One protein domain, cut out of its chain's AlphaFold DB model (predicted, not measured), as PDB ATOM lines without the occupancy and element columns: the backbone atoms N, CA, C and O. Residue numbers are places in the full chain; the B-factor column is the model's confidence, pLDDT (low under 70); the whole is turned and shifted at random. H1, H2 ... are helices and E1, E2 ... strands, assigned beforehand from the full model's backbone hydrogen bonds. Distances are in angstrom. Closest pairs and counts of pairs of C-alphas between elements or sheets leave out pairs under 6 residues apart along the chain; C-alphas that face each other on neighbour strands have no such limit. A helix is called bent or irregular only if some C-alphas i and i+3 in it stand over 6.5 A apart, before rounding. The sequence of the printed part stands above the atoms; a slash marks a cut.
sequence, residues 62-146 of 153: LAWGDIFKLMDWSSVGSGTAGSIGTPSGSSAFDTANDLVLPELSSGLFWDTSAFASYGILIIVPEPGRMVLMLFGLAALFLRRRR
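What this domain is: This is residues 62 to 146 of the 153 residues of an uncharacterized protein of Verrucomicrobiales bacterium 32-60-5 (UniProt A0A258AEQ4). A small antiparallel sheet of three strands, with the short helices H1 and H2 near one end of its inner strand E3, makes a loosely built body; from the other end of E3 the long helix H3 sticks out as an arm with its residues 130 to 146. The arm makes much of the length, and a long stretch with no named element, residues 85 to 107, leads from H1 back to E2. The printed part has 85 residues, with three named strands and three named helices in the order E1, H1, E2, H2, E3, H3; the sheet order is E1, E3, E2. The class is mixed, helices and strands, though under half of the residues, 41, are in named elements. The whole is extended, with a radius of gyration of the C-alphas of 18.5 A and spans of 61 by 27 by 22 A.

How they stand to each other: Begin at the inner strand E3, residues 120 to 125, whose pairing is staggered. Over residues 120 to 122 it is antiparallel to the edge strand E1, residues 67 to 69, at 165 degrees; look for N 68 and O 121, within hydrogen-bond range at 2.9 A. Over residues 122 to 125 it is antiparallel to the other edge strand E2, residues 108 to 111, at 147 degrees, with N 109 and O 124 2.8 A apart. H2, residues 115 to 118, is only just on the sheet, with 5 pairs of C-alphas within 10 A, and only grazes it. H2 touches H1, residues 81 to 84; their closest C-alphas, those of Ala 81 and Ala 116, are 4.8 A apart. H1 is not on the sheet. H3, residues 127 to 146, is not on the sheet either and touches no helix. In H3, 14 of 16 O i to N i+4 pairs are within hydrogen-bond range; H1 and H2 are too short for such a pair.

Where its parts are: Find C-alpha 120 at (61.011, 143.236, 118.349); from there E3 runs 16.5 A to C-alpha 125. E2 covers 9.7 A, E1 6.6 A, H1 5.9 A and H2 5.4 A. H3 starts at C-alpha 127, (58.680, 160.791, 113.496), and runs 29.9 A to C-alpha 146 at (46.773, 185.315, 101.239). It is not bent, but only just: C-alphas 127 and 130 are 6.2 A apart.

The domain as a whole: The two C-alphas farthest apart are those of Gly 77 and Arg 146, 61.8 A. Without the residues that stand free, the body has 68 residues and spans 37 by 23 by 19 A. The links E1 to H1, 11 residues, and H1 to E2, 23 residues, are long. The printed part has no cut. The mean pLDDT of the printed part of this model is 70.5, and 41 residues are under 70, among them residues 62 to 94.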
ATOM      1  N   LEU A  62      73.819 150.061 111.049       63.69
ATOM      2  CA  LEU A  62      72.385 149.829 111.168       63.69
ATOM      3  C   LEU A  62      71.613 150.794 110.257       63.69
ATOM      4  O   LEU A  62      71.852 152.003 110.291       63.69
ATOM      5  N   ALA A  63      70.707 150.262 109.442       60.91
ATOM      6  CA  ALA A  63      69.977 150.999 108.419       60.91
ATOM      7  C   ALA A  63      68.471 151.075 108.715       60.91
ATOM      8  O   ALA A  63      67.911 150.347 109.537       60.91
ATOM      9  N   TRP A  64      67.790 151.991 108.023       58.94
ATOM     10  CA  TRP A  64      66.334 152.074 108.079       58.94
ATOM     11  C   TRP A  64      65.692 150.769 107.597       58.94
ATOM     12  O   TRP A  64      66.040 150.257 106.533       58.94
ATOM     13  N   GLY A  65      64.713 150.279 108.360       62.31
ATOM     14  CA  GLY A  65      63.997 149.047 108.040       62.31
ATOM     15  C   GLY A  65      64.660 147.786 108.589       62.31
ATOM     16  O   GLY A  65      64.077 146.709 108.457       62.31
ATOM     17  N   ASP A  66      65.812 147.904 109.253       63.41
ATOM     18  CA  ASP A  66      66.364 146.791 110.013       63.41
ATOM     19  C   ASP A  66      65.447 146.479 111.202       63.41
ATOM     20  O   ASP A  66      65.048 147.353 111.982       63.41
ATOM     21  N   ILE A  67      65.095 145.200 111.311       64.62
ATOM     22  CA  ILE A  67      64.218 144.661 112.346       64.62
ATOM     23  C   ILE A  67      65.016 143.613 113.112       64.62
ATOM     24  O   ILE A  67      65.588 142.702 112.517       64.62
ATOM     25  N   PHE A  68      65.023 143.714 114.436       66.75
ATOM     26  CA  PHE A  68      65.709 142.766 115.308       66.75
ATOM     27  C   PHE A  68      64.692 142.092 116.218       66.75
ATOM     28  O   PHE A  68      64.069 142.750 117.051       66.75
ATOM     29  N   LYS A  69      64.530 140.773 116.082       67.19
ATOM     30  CA  LYS A  69      63.751 139.967 117.026       67.19
ATOM     31  C   LYS A  69      64.705 139.316 118.017       67.19
ATOM     32  O   LYS A  69      65.332 138.310 117.705       67.19
ATOM     33  N   LEU A  70      64.795 139.877 119.215       67.50
ATOM     34  CA  LEU A  70      65.695 139.352 120.241       67.50
ATOM     35  C   LEU A  70      65.142 138.086 120.885       67.50
ATOM     36  O   LEU A  70      65.888 137.155 121.176       67.50
ATOM     37  N   MET A  71      63.830 138.071 121.119       63.78
ATOM     38  CA  MET A  71      63.171 137.068 121.940       63.78
ATOM     39  C   MET A  71      61.740 136.819 121.468       63.78
ATOM     40  O   MET A  71      61.087 137.688 120.889       63.78
ATOM     41  N   ASP A  72      61.244 135.616 121.728       65.38
ATOM     42  CA  ASP A  72      59.825 135.302 121.660       65.38
ATOM     43  C   ASP A  72      59.260 135.101 123.070       65.38
ATOM     44  O   ASP A  72      59.554 134.104 123.733       65.38
ATOM     45  N   TRP A  73      58.440 136.046 123.532       62.97
ATOM     46  CA  TRP A  73      57.835 135.989 124.861       62.97
ATOM     47  C   TRP A  73      56.844 134.845 125.036       62.97
ATOM     48  O   TRP A  73      56.602 134.429 126.168       62.97
ATOM     49  N   SER A  74      56.296 134.304 123.941       62.69
ATOM     50  CA  SER A  74      55.407 133.140 124.000       62.69
ATOM     51  C   SER A  74      56.104 131.914 124.609       62.69
ATOM     52  O   SER A  74      55.456 131.074 125.229       62.69
ATOM     53  N   SER A  75      57.437 131.859 124.508       55.88
ATOM     54  CA  SER A  75      58.281 130.826 125.118       55.88
ATOM     55  C   SER A  75      58.644 131.102 126.585       55.88
ATOM     56  O   SER A  75      59.065 130.192 127.297       55.88
ATOM     57  N   VAL A  76      58.438 132.334 127.069       56.44
ATOM     58  CA  VAL A  76      58.793 132.793 128.421       56.44
ATOM     59  C   VAL A  76      57.525 132.946 129.256       56.44
ATOM     60  O   VAL A  76      57.212 134.043 129.689       56.44
ATOM     61  N   GLY A  77      56.768 131.859 129.448       54.31
ATOM     62  CA  GLY A  77      55.733 131.652 130.485       54.31
ATOM     63  C   GLY A  77      54.512 132.594 130.560       54.31
ATOM     64  O   GLY A  77      53.416 132.120 130.842       54.31
ATOM     65  N   SER A  78      54.661 133.900 130.325       58.97
ATOM     66  CA  SER A  78      53.631 134.941 130.412       58.97
ATOM     67  C   SER A  78      53.288 135.600 129.075       58.97
ATOM     68  O   SER A  78      52.339 136.379 129.013       58.97
ATOM     69  N   GLY A  79      54.061 135.350 128.011       60.34
ATOM     70  CA  GLY A  79      53.811 135.965 126.707       60.34
ATOM     71  C   GLY A  79      54.188 137.447 126.598       60.34
ATOM     72  O   GLY A  79      53.958 138.023 125.540       60.34
ATOM     73  N   THR A  80      54.782 138.073 127.627       62.94
ATOM     74  CA  THR A  80      55.197 139.493 127.594       62.94
ATOM     75  C   THR A  80      56.535 139.752 128.295       62.94
ATOM     76  O   THR A  80      56.977 138.958 129.121       62.94
ATOM     77  N   ALA A  81      57.163 140.903 128.029       60.81
ATOM     78  CA  ALA A  81      58.412 141.319 128.683       60.81
ATOM     79  C   ALA A  81      58.314 141.462 130.212       60.81
ATOM     80  O   ALA A  81      59.317 141.336 130.911       60.81
ATOM     81  N   GLY A  82      57.104 141.667 130.748       58.78
ATOM     82  CA  GLY A  82      56.866 141.780 132.188       58.78
ATOM     83  C   GLY A  82      57.226 140.521 132.987       58.78
ATOM     84  O   GLY A  82      57.396 140.610 134.201       58.78
ATOM     85  N   SER A  83      57.390 139.356 132.342       58.09
ATOM     86  CA  SER A  83      57.808 138.121 133.027       58.09
ATOM     87  C   SER A  83      59.301 137.921 133.199       58.09
ATOM     88  O   SER A  83      59.678 136.943 133.838       58.09
ATOM     89  N   ILE A  84      60.155 138.811 132.688       58.53
ATOM     90  CA  ILE A  84      61.598 138.748 132.994       58.53
ATOM     91  C   ILE A  84      61.887 138.979 134.486       58.53
ATOM     92  O   ILE A  84      62.994 138.726 134.957       58.53
ATOM     93  N   GLY A  85      60.870 139.358 135.262       56.34
ATOM     94  CA  GLY A  85      61.030 139.712 136.659       56.34
ATOM     95  C   GLY A  85      61.611 141.113 136.779       56.34
ATOM     96  O   GLY A  85      61.825 141.809 135.788       56.34
ATOM     97  N   THR A  86      61.807 141.554 138.013       56.66
ATOM     98  CA  THR A  86      62.375 142.866 138.301       56.66
ATOM     99  C   THR A  86      63.901 142.763 138.198       56.66
ATOM    100  O   THR A  86      64.508 142.049 139.002       56.66
ATOM    101  N   PRO A  87      64.562 143.447 137.243       51.56
ATOM    102  CA  PRO A  87      66.015 143.337 137.056       51.56
ATOM    103  C   PRO A  87      66.830 143.755 138.291       51.56
ATOM    104  O   PRO A  87      67.998 143.400 138.435       51.56
ATOM    105  N   SER A  88      66.203 144.494 139.209       50.28
ATOM    106  CA  SER A  88      66.833 145.032 140.413       50.28
ATOM    107  C   SER A  88      65.787 145.481 141.449       50.28
ATOM    108  O   SER A  88      65.777 146.609 141.927       50.28
ATOM    109  N   GLY A  89      64.896 144.568 141.848       51.31
ATOM    110  CA  GLY A  89      64.339 144.593 143.208       51.31
ATOM    111  C   GLY A  89      63.056 145.385 143.490       51.31
ATOM    112  O   GLY A  89      62.566 145.267 144.609       51.31
ATOM    113  N   SER A  90      62.440 146.105 142.545       52.00
ATOM    114  CA  SER A  90      61.106 146.695 142.826       52.00
ATOM    115  C   SER A  90      60.283 147.191 141.633       52.00
ATOM    116  O   SER A  90      59.103 147.483 141.813       52.00
ATOM    117  N   SER A  91      60.843 147.271 140.427       56.91
ATOM    118  CA  SER A  91      60.138 147.769 139.238       56.91
ATOM    119  C   SER A  91      60.108 146.724 138.128       56.91
ATOM    120  O   SER A  91      61.090 146.011 137.914       56.91
ATOM    121  N   ALA A  92      58.960 146.613 137.453       63.94
ATOM    122  CA  ALA A  92      58.821 145.811 136.241       63.94
ATOM    123  C   ALA A  92      59.837 146.269 135.183       63.94
ATOM    124  O   ALA A  92      60.201 147.444 135.168       63.94
ATOM    125  N   PHE A  93      60.263 145.341 134.322       65.69
ATOM    126  CA  PHE A  93      61.167 145.625 133.208       65.69
ATOM    127  C   PHE A  93      60.692 146.848 132.408       65.69
ATOM    128  O   PHE A  93      59.558 146.873 131.921       65.69
ATOM    129  N   ASP A  94      61.570 147.837 132.259       69.06
ATOM    130  CA  ASP A  94      61.326 149.063 131.508       69.06
ATOM    131  C   ASP A  94      62.341 149.197 130.373       69.06
ATOM    132  O   ASP A  94      63.543 149.346 130.587       69.06
ATOM    133  N   THR A  95      61.839 149.224 129.137       70.31
ATOM    134  CA  THR A  95      62.651 149.415 127.930       70.31
ATOM    135  C   THR A  95      63.489 150.694 127.934       70.31
ATOM    136  O   THR A  95      64.465 150.753 127.200       70.31
ATOM    137  N   ALA A  96      63.128 151.716 128.714       68.81
ATOM    138  CA  ALA A  96      63.910 152.948 128.797       68.81
ATOM    139  C   ALA A  96      65.137 152.830 129.716       68.81
ATOM    140  O   ALA A  96      66.113 153.549 129.520       68.81
ATOM    141  N   ASN A  97      65.090 151.944 130.715       67.19
ATOM    142  CA  ASN A  97      66.108 151.845 131.765       67.19
ATOM    143  C   ASN A  97      66.915 150.539 131.698       67.19
ATOM    144  O   ASN A  97      68.098 150.526 132.031       67.19
ATOM    145  N   ASP A  98      66.295 149.451 131.239       68.25
ATOM    146  CA  ASP A  98      66.879 148.106 131.266       68.25
ATOM    147  C   ASP A  98      67.470 147.666 129.918       68.25
ATOM    148  O   ASP A  98      68.248 146.707 129.859       68.25
ATOM    149  N   LEU A  99      67.124 148.366 128.831       72.81
ATOM    150  CA  LEU A  99      67.573 148.064 127.475       72.81
ATOM    151  C   LEU A  99      68.598 149.101 127.009       72.81
ATOM    152  O   LEU A  99      68.267 150.264 126.789       72.81
ATOM    153  N   VAL A 100      69.842 148.664 126.804       70.56
ATOM    154  CA  VAL A 100      70.891 149.526 126.246       70.56
ATOM    155  C   VAL A 100      71.069 149.224 124.768       70.56
ATOM    156  O   VAL A 100      71.467 148.125 124.369       70.56
ATOM    157  N   LEU A 101      70.745 150.235 123.966       73.50
ATOM    158  CA  LEU A 101      70.775 150.206 122.512       73.50
ATOM    159  C   LEU A 101      71.976 151.007 121.993       73.50
ATOM    160  O   LEU A 101      72.334 152.024 122.590       73.50
ATOM    161  N   PRO A 102      72.596 150.576 120.884       67.69
ATOM    162  CA  PRO A 102      73.697 151.308 120.283       67.69
ATOM    163  C   PRO A 102      73.185 152.595 119.629       67.69
ATOM    164  O   PRO A 102      72.049 152.652 119.141       67.69
ATOM    165  N   GLU A 103      74.042 153.618 119.592       72.88
ATOM    166  CA  GLU A 103      73.727 154.843 118.863       72.88
ATOM    167  C   GLU A 103      73.579 154.561 117.367       72.88
ATOM    168  O   GLU A 103      74.390 153.870 116.747       72.88
ATOM    169  N   LEU A 104      72.511 155.111 116.795       74.31
ATOM    170  CA  LEU A 104      72.230 155.044 115.370       74.31
ATOM    171  C   LEU A 104      72.815 156.266 114.659       74.31
ATOM    172  O   LEU A 104      73.018 157.323 115.258       74.31
ATOM    173  N   SER A 105      73.043 156.146 113.349       76.00
ATOM    174  CA  SER A 105      73.426 157.294 112.524       76.00
ATOM    175  C   SER A 105      72.371 158.405 112.588       76.00
ATOM    176  O   SER A 105      71.182 158.137 112.772       76.00
ATOM    177  N   SER A 106      72.792 159.653 112.374       76.19
ATOM    178  CA  SER A 106      71.921 160.824 112.525       76.19
ATOM    179  C   SER A 106      70.604 160.707 111.737       76.19
ATOM    180  O   SER A 106      70.583 160.438 110.536       76.19
ATOM    181  N   GLY A 107      69.477 160.941 112.419       72.81
ATOM    182  CA  GLY A 107      68.136 160.881 111.822       72.81
ATOM    183  C   GLY A 107      67.410 159.538 111.932       72.81
ATOM    184  O   GLY A 107      66.281 159.437 111.442       72.81
ATOM    185  N   LEU A 108      68.018 158.534 112.570       75.06
ATOM    186  CA  LEU A 108      67.405 157.241 112.868       75.06
ATOM    187  C   LEU A 108      67.144 157.095 114.369       75.06
ATOM    188  O   LEU A 108      67.940 157.530 115.197       75.06
ATOM    189  N   PHE A 109      66.024 156.461 114.704       80.25
ATOM    190  CA  PHE A 109      65.577 156.222 116.069       80.25
ATOM    191  C   PHE A 109      65.174 154.762 116.252       80.25
ATOM    192  O   PHE A 109      64.652 154.127 115.335       80.25
ATOM    193  N   TRP A 110      65.386 154.252 117.461       77.50
ATOM    194  CA  TRP A 110      64.860 152.960 117.876       77.50
ATOM    195  C   TRP A 110      63.389 153.088 118.275       77.50
ATOM    196  O   TRP A 110      63.044 153.884 119.145       77.50
ATOM    197  N   ASP A 111      62.533 152.273 117.666       81.69
ATOM    198  CA  ASP A 111      61.168 152.028 118.113       81.69
ATOM    199  C   ASP A 111      61.132 150.729 118.934       81.69
ATOM    200  O   ASP A 111      61.358 149.628 118.420       81.69
ATOM    201  N   THR A 112      60.875 150.880 120.235       82.12
ATOM    202  CA  THR A 112      60.782 149.792 121.219       82.12
ATOM    203  C   THR A 112      59.335 149.414 121.547       82.12
ATOM    204  O   THR A 112      59.107 148.540 122.385       82.12
ATOM    205  N   SER A 113      58.334 150.014 120.888       80.19
ATOM    206  CA  SER A 113      56.910 149.790 121.191       80.19
ATOM    207  C   SER A 113      56.488 148.323 121.047       80.19
ATOM    208  O   SER A 113      55.717 147.800 121.856       80.19
ATOM    209  N   ALA A 114      57.050 147.621 120.060       75.81
ATOM    210  CA  ALA A 114      56.815 146.200 119.820       75.81
ATOM    211  C   ALA A 114      57.692 145.278 120.687       75.81
ATOM    212  O   ALA A 114      57.484 144.059 120.698       75.81
ATOM    213  N   PHE A 115      58.648 145.825 121.442       76.50
ATOM    214  CA  PHE A 115      59.574 145.025 122.233       76.50
ATOM    215  C   PHE A 115      58.852 144.312 123.370       76.50
ATOM    216  O   PHE A 115      58.980 143.099 123.513       76.50
ATOM    217  N   ALA A 116      58.020 145.035 124.121       71.62
ATOM    218  CA  ALA A 116      57.338 144.485 125.289       71.62
ATOM    219  C   ALA A 116      56.373 143.331 124.953       71.62
ATOM    220  O   ALA A 116      56.181 142.430 125.768       71.62
ATOM    221  N   SER A 117      55.786 143.351 123.750       71.88
ATOM    222  CA  SER A 117      54.787 142.362 123.313       71.88
ATOM    223  C   SER A 117      55.363 141.255 122.430       71.88
ATOM    224  O   SER A 117      54.919 140.117 122.512       71.88
ATOM    225  N   TYR A 118      56.363 141.557 121.596       69.81
ATOM    226  CA  TYR A 118      56.856 140.621 120.574       69.81
ATOM    227  C   TYR A 118      58.372 140.402 120.600       69.81
ATOM    228  O   TYR A 118      58.875 139.548 119.863       69.81
ATOM    229  N   GLY A 119      59.098 141.161 121.427       70.69
ATOM    230  CA  GLY A 119      60.560 141.118 121.527       70.69
ATOM    231  C   GLY A 119      61.250 141.714 120.301       70.69
ATOM    232  O   GLY A 119      62.354 141.290 119.956       70.69
ATOM    233  N   ILE A 120      60.573 142.640 119.613       77.06
ATOM    234  CA  ILE A 120      61.011 143.236 118.349       77.06
ATOM    235  C   ILE A 120      61.476 144.677 118.570       77.06
ATOM    236  O   ILE A 120      60.799 145.452 119.240       77.06
ATOM    237  N   LEU A 121      62.604 145.023 117.955       81.25
ATOM    238  CA  LEU A 121      63.131 146.379 117.829       81.25
ATOM    239  C   LEU A 121      63.158 146.773 116.357       81.25
ATOM    240  O   LEU A 121      63.554 145.968 115.511       81.25
ATOM    241  N   ILE A 122      62.748 148.003 116.064       79.38
ATOM    242  CA  ILE A 122      62.660 148.520 114.696       79.38
ATOM    243  C   ILE A 122      63.418 149.840 114.623       79.38
ATOM    244  O   ILE A 122      63.351 150.648 115.545       79.38
ATOM    245  N   ILE A 123      64.118 150.074 113.517       79.25
ATOM    246  CA  ILE A 123      64.747 151.366 113.246       79.25
ATOM    247  C   ILE A 123      63.833 152.207 112.358       79.25
ATOM    248  O   ILE A 123      63.546 151.845 111.212       79.25
ATOM    249  N   VAL A 124      63.398 153.351 112.882       77.62
ATOM    250  CA  VAL A 124      62.483 154.281 112.213       77.62
ATOM    251  C   VAL A 124      63.142 155.648 111.983       77.62
ATOM    252  O   VAL A 124      63.932 156.107 112.809       77.62
ATOM    253  N   PRO A 125      62.841 156.333 110.867       76.69
ATOM    254  CA  PRO A 125      63.267 157.711 110.655       76.69
ATOM    255  C   PRO A 125      62.498 158.649 111.593       76.69
ATOM    256  O   PRO A 125      61.365 158.344 111.968       76.69
ATOM    257  N   GLU A 126      63.092 159.792 111.969       73.19
ATOM    258  CA  GLU A 126      62.519 160.657 113.015       73.19
ATOM    259  C   GLU A 126      61.024 160.967 112.771       73.19
ATOM    260  O   GLU A 126      60.689 161.623 111.771       73.19
ATOM    261  N   PRO A 127      60.116 160.589 113.692       64.44
ATOM    262  CA  PRO A 127      58.680 160.791 113.496       64.44
ATOM    263  C   PRO A 127      58.313 162.280 113.355       64.44
ATOM    264  O   PRO A 127      57.351 162.634 112.671       64.44
ATOM    265  N   GLY A 128      59.122 163.177 113.932       70.50
ATOM    266  CA  GLY A 128      58.913 164.624 113.887       70.50
ATOM    267  C   GLY A 128      59.226 165.287 112.541       70.50
ATOM    268  O   GLY A 128      58.578 166.277 112.200       70.50
ATOM    269  N   ARG A 129      60.160 164.761 111.732       71.69
ATOM    270  CA  ARG A 129      60.560 165.422 110.468       71.69
ATOM    271  C   ARG A 129      59.439 165.424 109.438       71.69
ATOM    272  O   ARG A 129      59.228 166.430 108.768       71.69
ATOM    273  N   MET A 130      58.688 164.331 109.360       75.25
ATOM    274  CA  MET A 130      57.521 164.208 108.480       75.25
ATOM    275  C   MET A 130      56.428 165.208 108.872       75.25
ATOM    276  O   MET A 130      55.885 165.916 108.025       75.25
ATOM    277  N   VAL A 131      56.152 165.315 110.174       79.19
ATOM    278  CA  VAL A 131      55.129 166.217 110.716       79.19
ATOM    279  C   VAL A 131      55.535 167.681 110.527       79.19
ATOM    280  O   VAL A 131      54.733 168.480 110.050       79.19
ATOM    281  N   LEU A 132      56.790 168.038 110.810       80.44
ATOM    282  CA  LEU A 132      57.310 169.392 110.595       80.44
ATOM    283  C   LEU A 132      57.356 169.772 109.110       80.44
ATOM    284  O   LEU A 132      57.019 170.905 108.773       80.44
ATOM    285  N   MET A 133      57.706 168.844 108.212       82.38
ATOM    286  CA  MET A 133      57.609 169.085 106.769       82.38
ATOM    287  C   MET A 133      56.161 169.300 106.329       82.38
ATOM    288  O   MET A 133      55.902 170.222 105.557       82.38
ATOM    289  N   LEU A 134      55.213 168.511 106.844       85.62
ATOM    290  CA  LEU A 134      53.791 168.672 106.542       85.62
ATOM    291  C   LEU A 134      53.262 170.025 107.037       85.62
ATOM    292  O   LEU A 134      52.618 170.743 106.274       85.62
ATOM    293  N   PHE A 135      53.568 170.409 108.280       86.75
ATOM    294  CA  PHE A 135      53.186 171.713 108.826       86.75
ATOM    295  C   PHE A 135      53.874 172.870 108.096       86.75
ATOM    296  O   PHE A 135      53.230 173.881 107.813       86.75
ATOM    297  N   GLY A 136      55.147 172.718 107.724       88.38
ATOM    298  CA  GLY A 136      55.884 173.687 106.913       88.38
ATOM    299  C   GLY A 136      55.258 173.883 105.530       88.38
ATOM    300  O   GLY A 136      55.015 175.019 105.118       88.38
ATOM    301  N   LEU A 137      54.914 172.790 104.838       89.38
ATOM    302  CA  LEU A 137      54.187 172.816 103.563       89.38
ATOM    303  C   LEU A 137      52.802 173.448 103.721       89.38
ATOM    304  O   LEU A 137      52.444 174.333 102.942       89.38
ATOM    305  N   ALA A 138      52.041 173.056 104.743       89.56
ATOM    306  CA  ALA A 138      50.724 173.616 105.028       89.56
ATOM    307  C   ALA A 138      50.796 175.135 105.266       89.56
ATOM    308  O   ALA A 138      50.020 175.890 104.676       89.56
ATOM    309  N   ALA A 139      51.769 175.606 106.050       89.75
ATOM    310  CA  ALA A 139      52.004 177.029 106.280       89.75
ATOM    311  C   ALA A 139      52.359 177.779 104.982       89.75
ATOM    312  O   ALA A 139      51.868 178.888 104.748       89.75
ATOM    313  N   LEU A 140      53.150 177.165 104.097       89.94
ATOM    314  CA  LEU A 140      53.502 177.712 102.782       89.94
ATOM    315  C   LEU A 140      52.282 177.832 101.855       89.94
ATOM    316  O   LEU A 140      52.075 178.879 101.233       89.94
ATOM    317  N   PHE A 141      51.432 176.803 101.801       87.56
ATOM    318  CA  PHE A 141      50.192 176.827 101.020       87.56
ATOM    319  C   PHE A 141      49.189 177.856 101.551       87.56
ATOM    320  O   PHE A 141      48.569 178.578 100.765       87.56
ATOM    321  N   LEU A 142      49.068 177.987 102.874       87.06
ATOM    322  CA  LEU A 142      48.220 178.993 103.514       87.06
ATOM    323  C   LEU A 142      48.745 180.421 103.288       87.06
ATOM    324  O   LEU A 142      47.948 181.339 103.091       87.06
ATOM    325  N   ARG A 143      50.070 180.626 103.245       82.38
ATOM    326  CA  ARG A 143      50.687 181.918 102.895       82.38
ATOM    327  C   ARG A 143      50.407 182.304 101.443       82.38
ATOM    328  O   ARG A 143      50.023 183.442 101.188       82.38
ATOM    329  N   ARG A 144      50.540 181.366 100.500       76.38
ATOM    330  CA  ARG A 144      50.339 181.625  99.062       76.38
ATOM    331  C   ARG A 144      48.900 182.035  98.724       76.38
ATOM    332  O   ARG A 144      48.694 182.822  97.805       76.38
ATOM    333  N   ARG A 145      47.914 181.565  99.494       69.25
ATOM    334  CA  ARG A 145      46.499 181.950  99.336       69.25
ATOM    335  C   ARG A 145      46.192 183.379  99.802       69.25
ATOM    336  O   ARG A 145      45.233 183.967  99.321       69.25
ATOM    337  N   ARG A 146      47.003 183.962 100.691       66.75
ATOM    338  CA  ARG A 146      46.773 185.315 101.239       66.75
ATOM    339  C   ARG A 146      47.268 186.454 100.337       66.75
ATOM    340  O   ARG A 146      46.885 187.595 100.555       66.75
TER     341      ARG A 146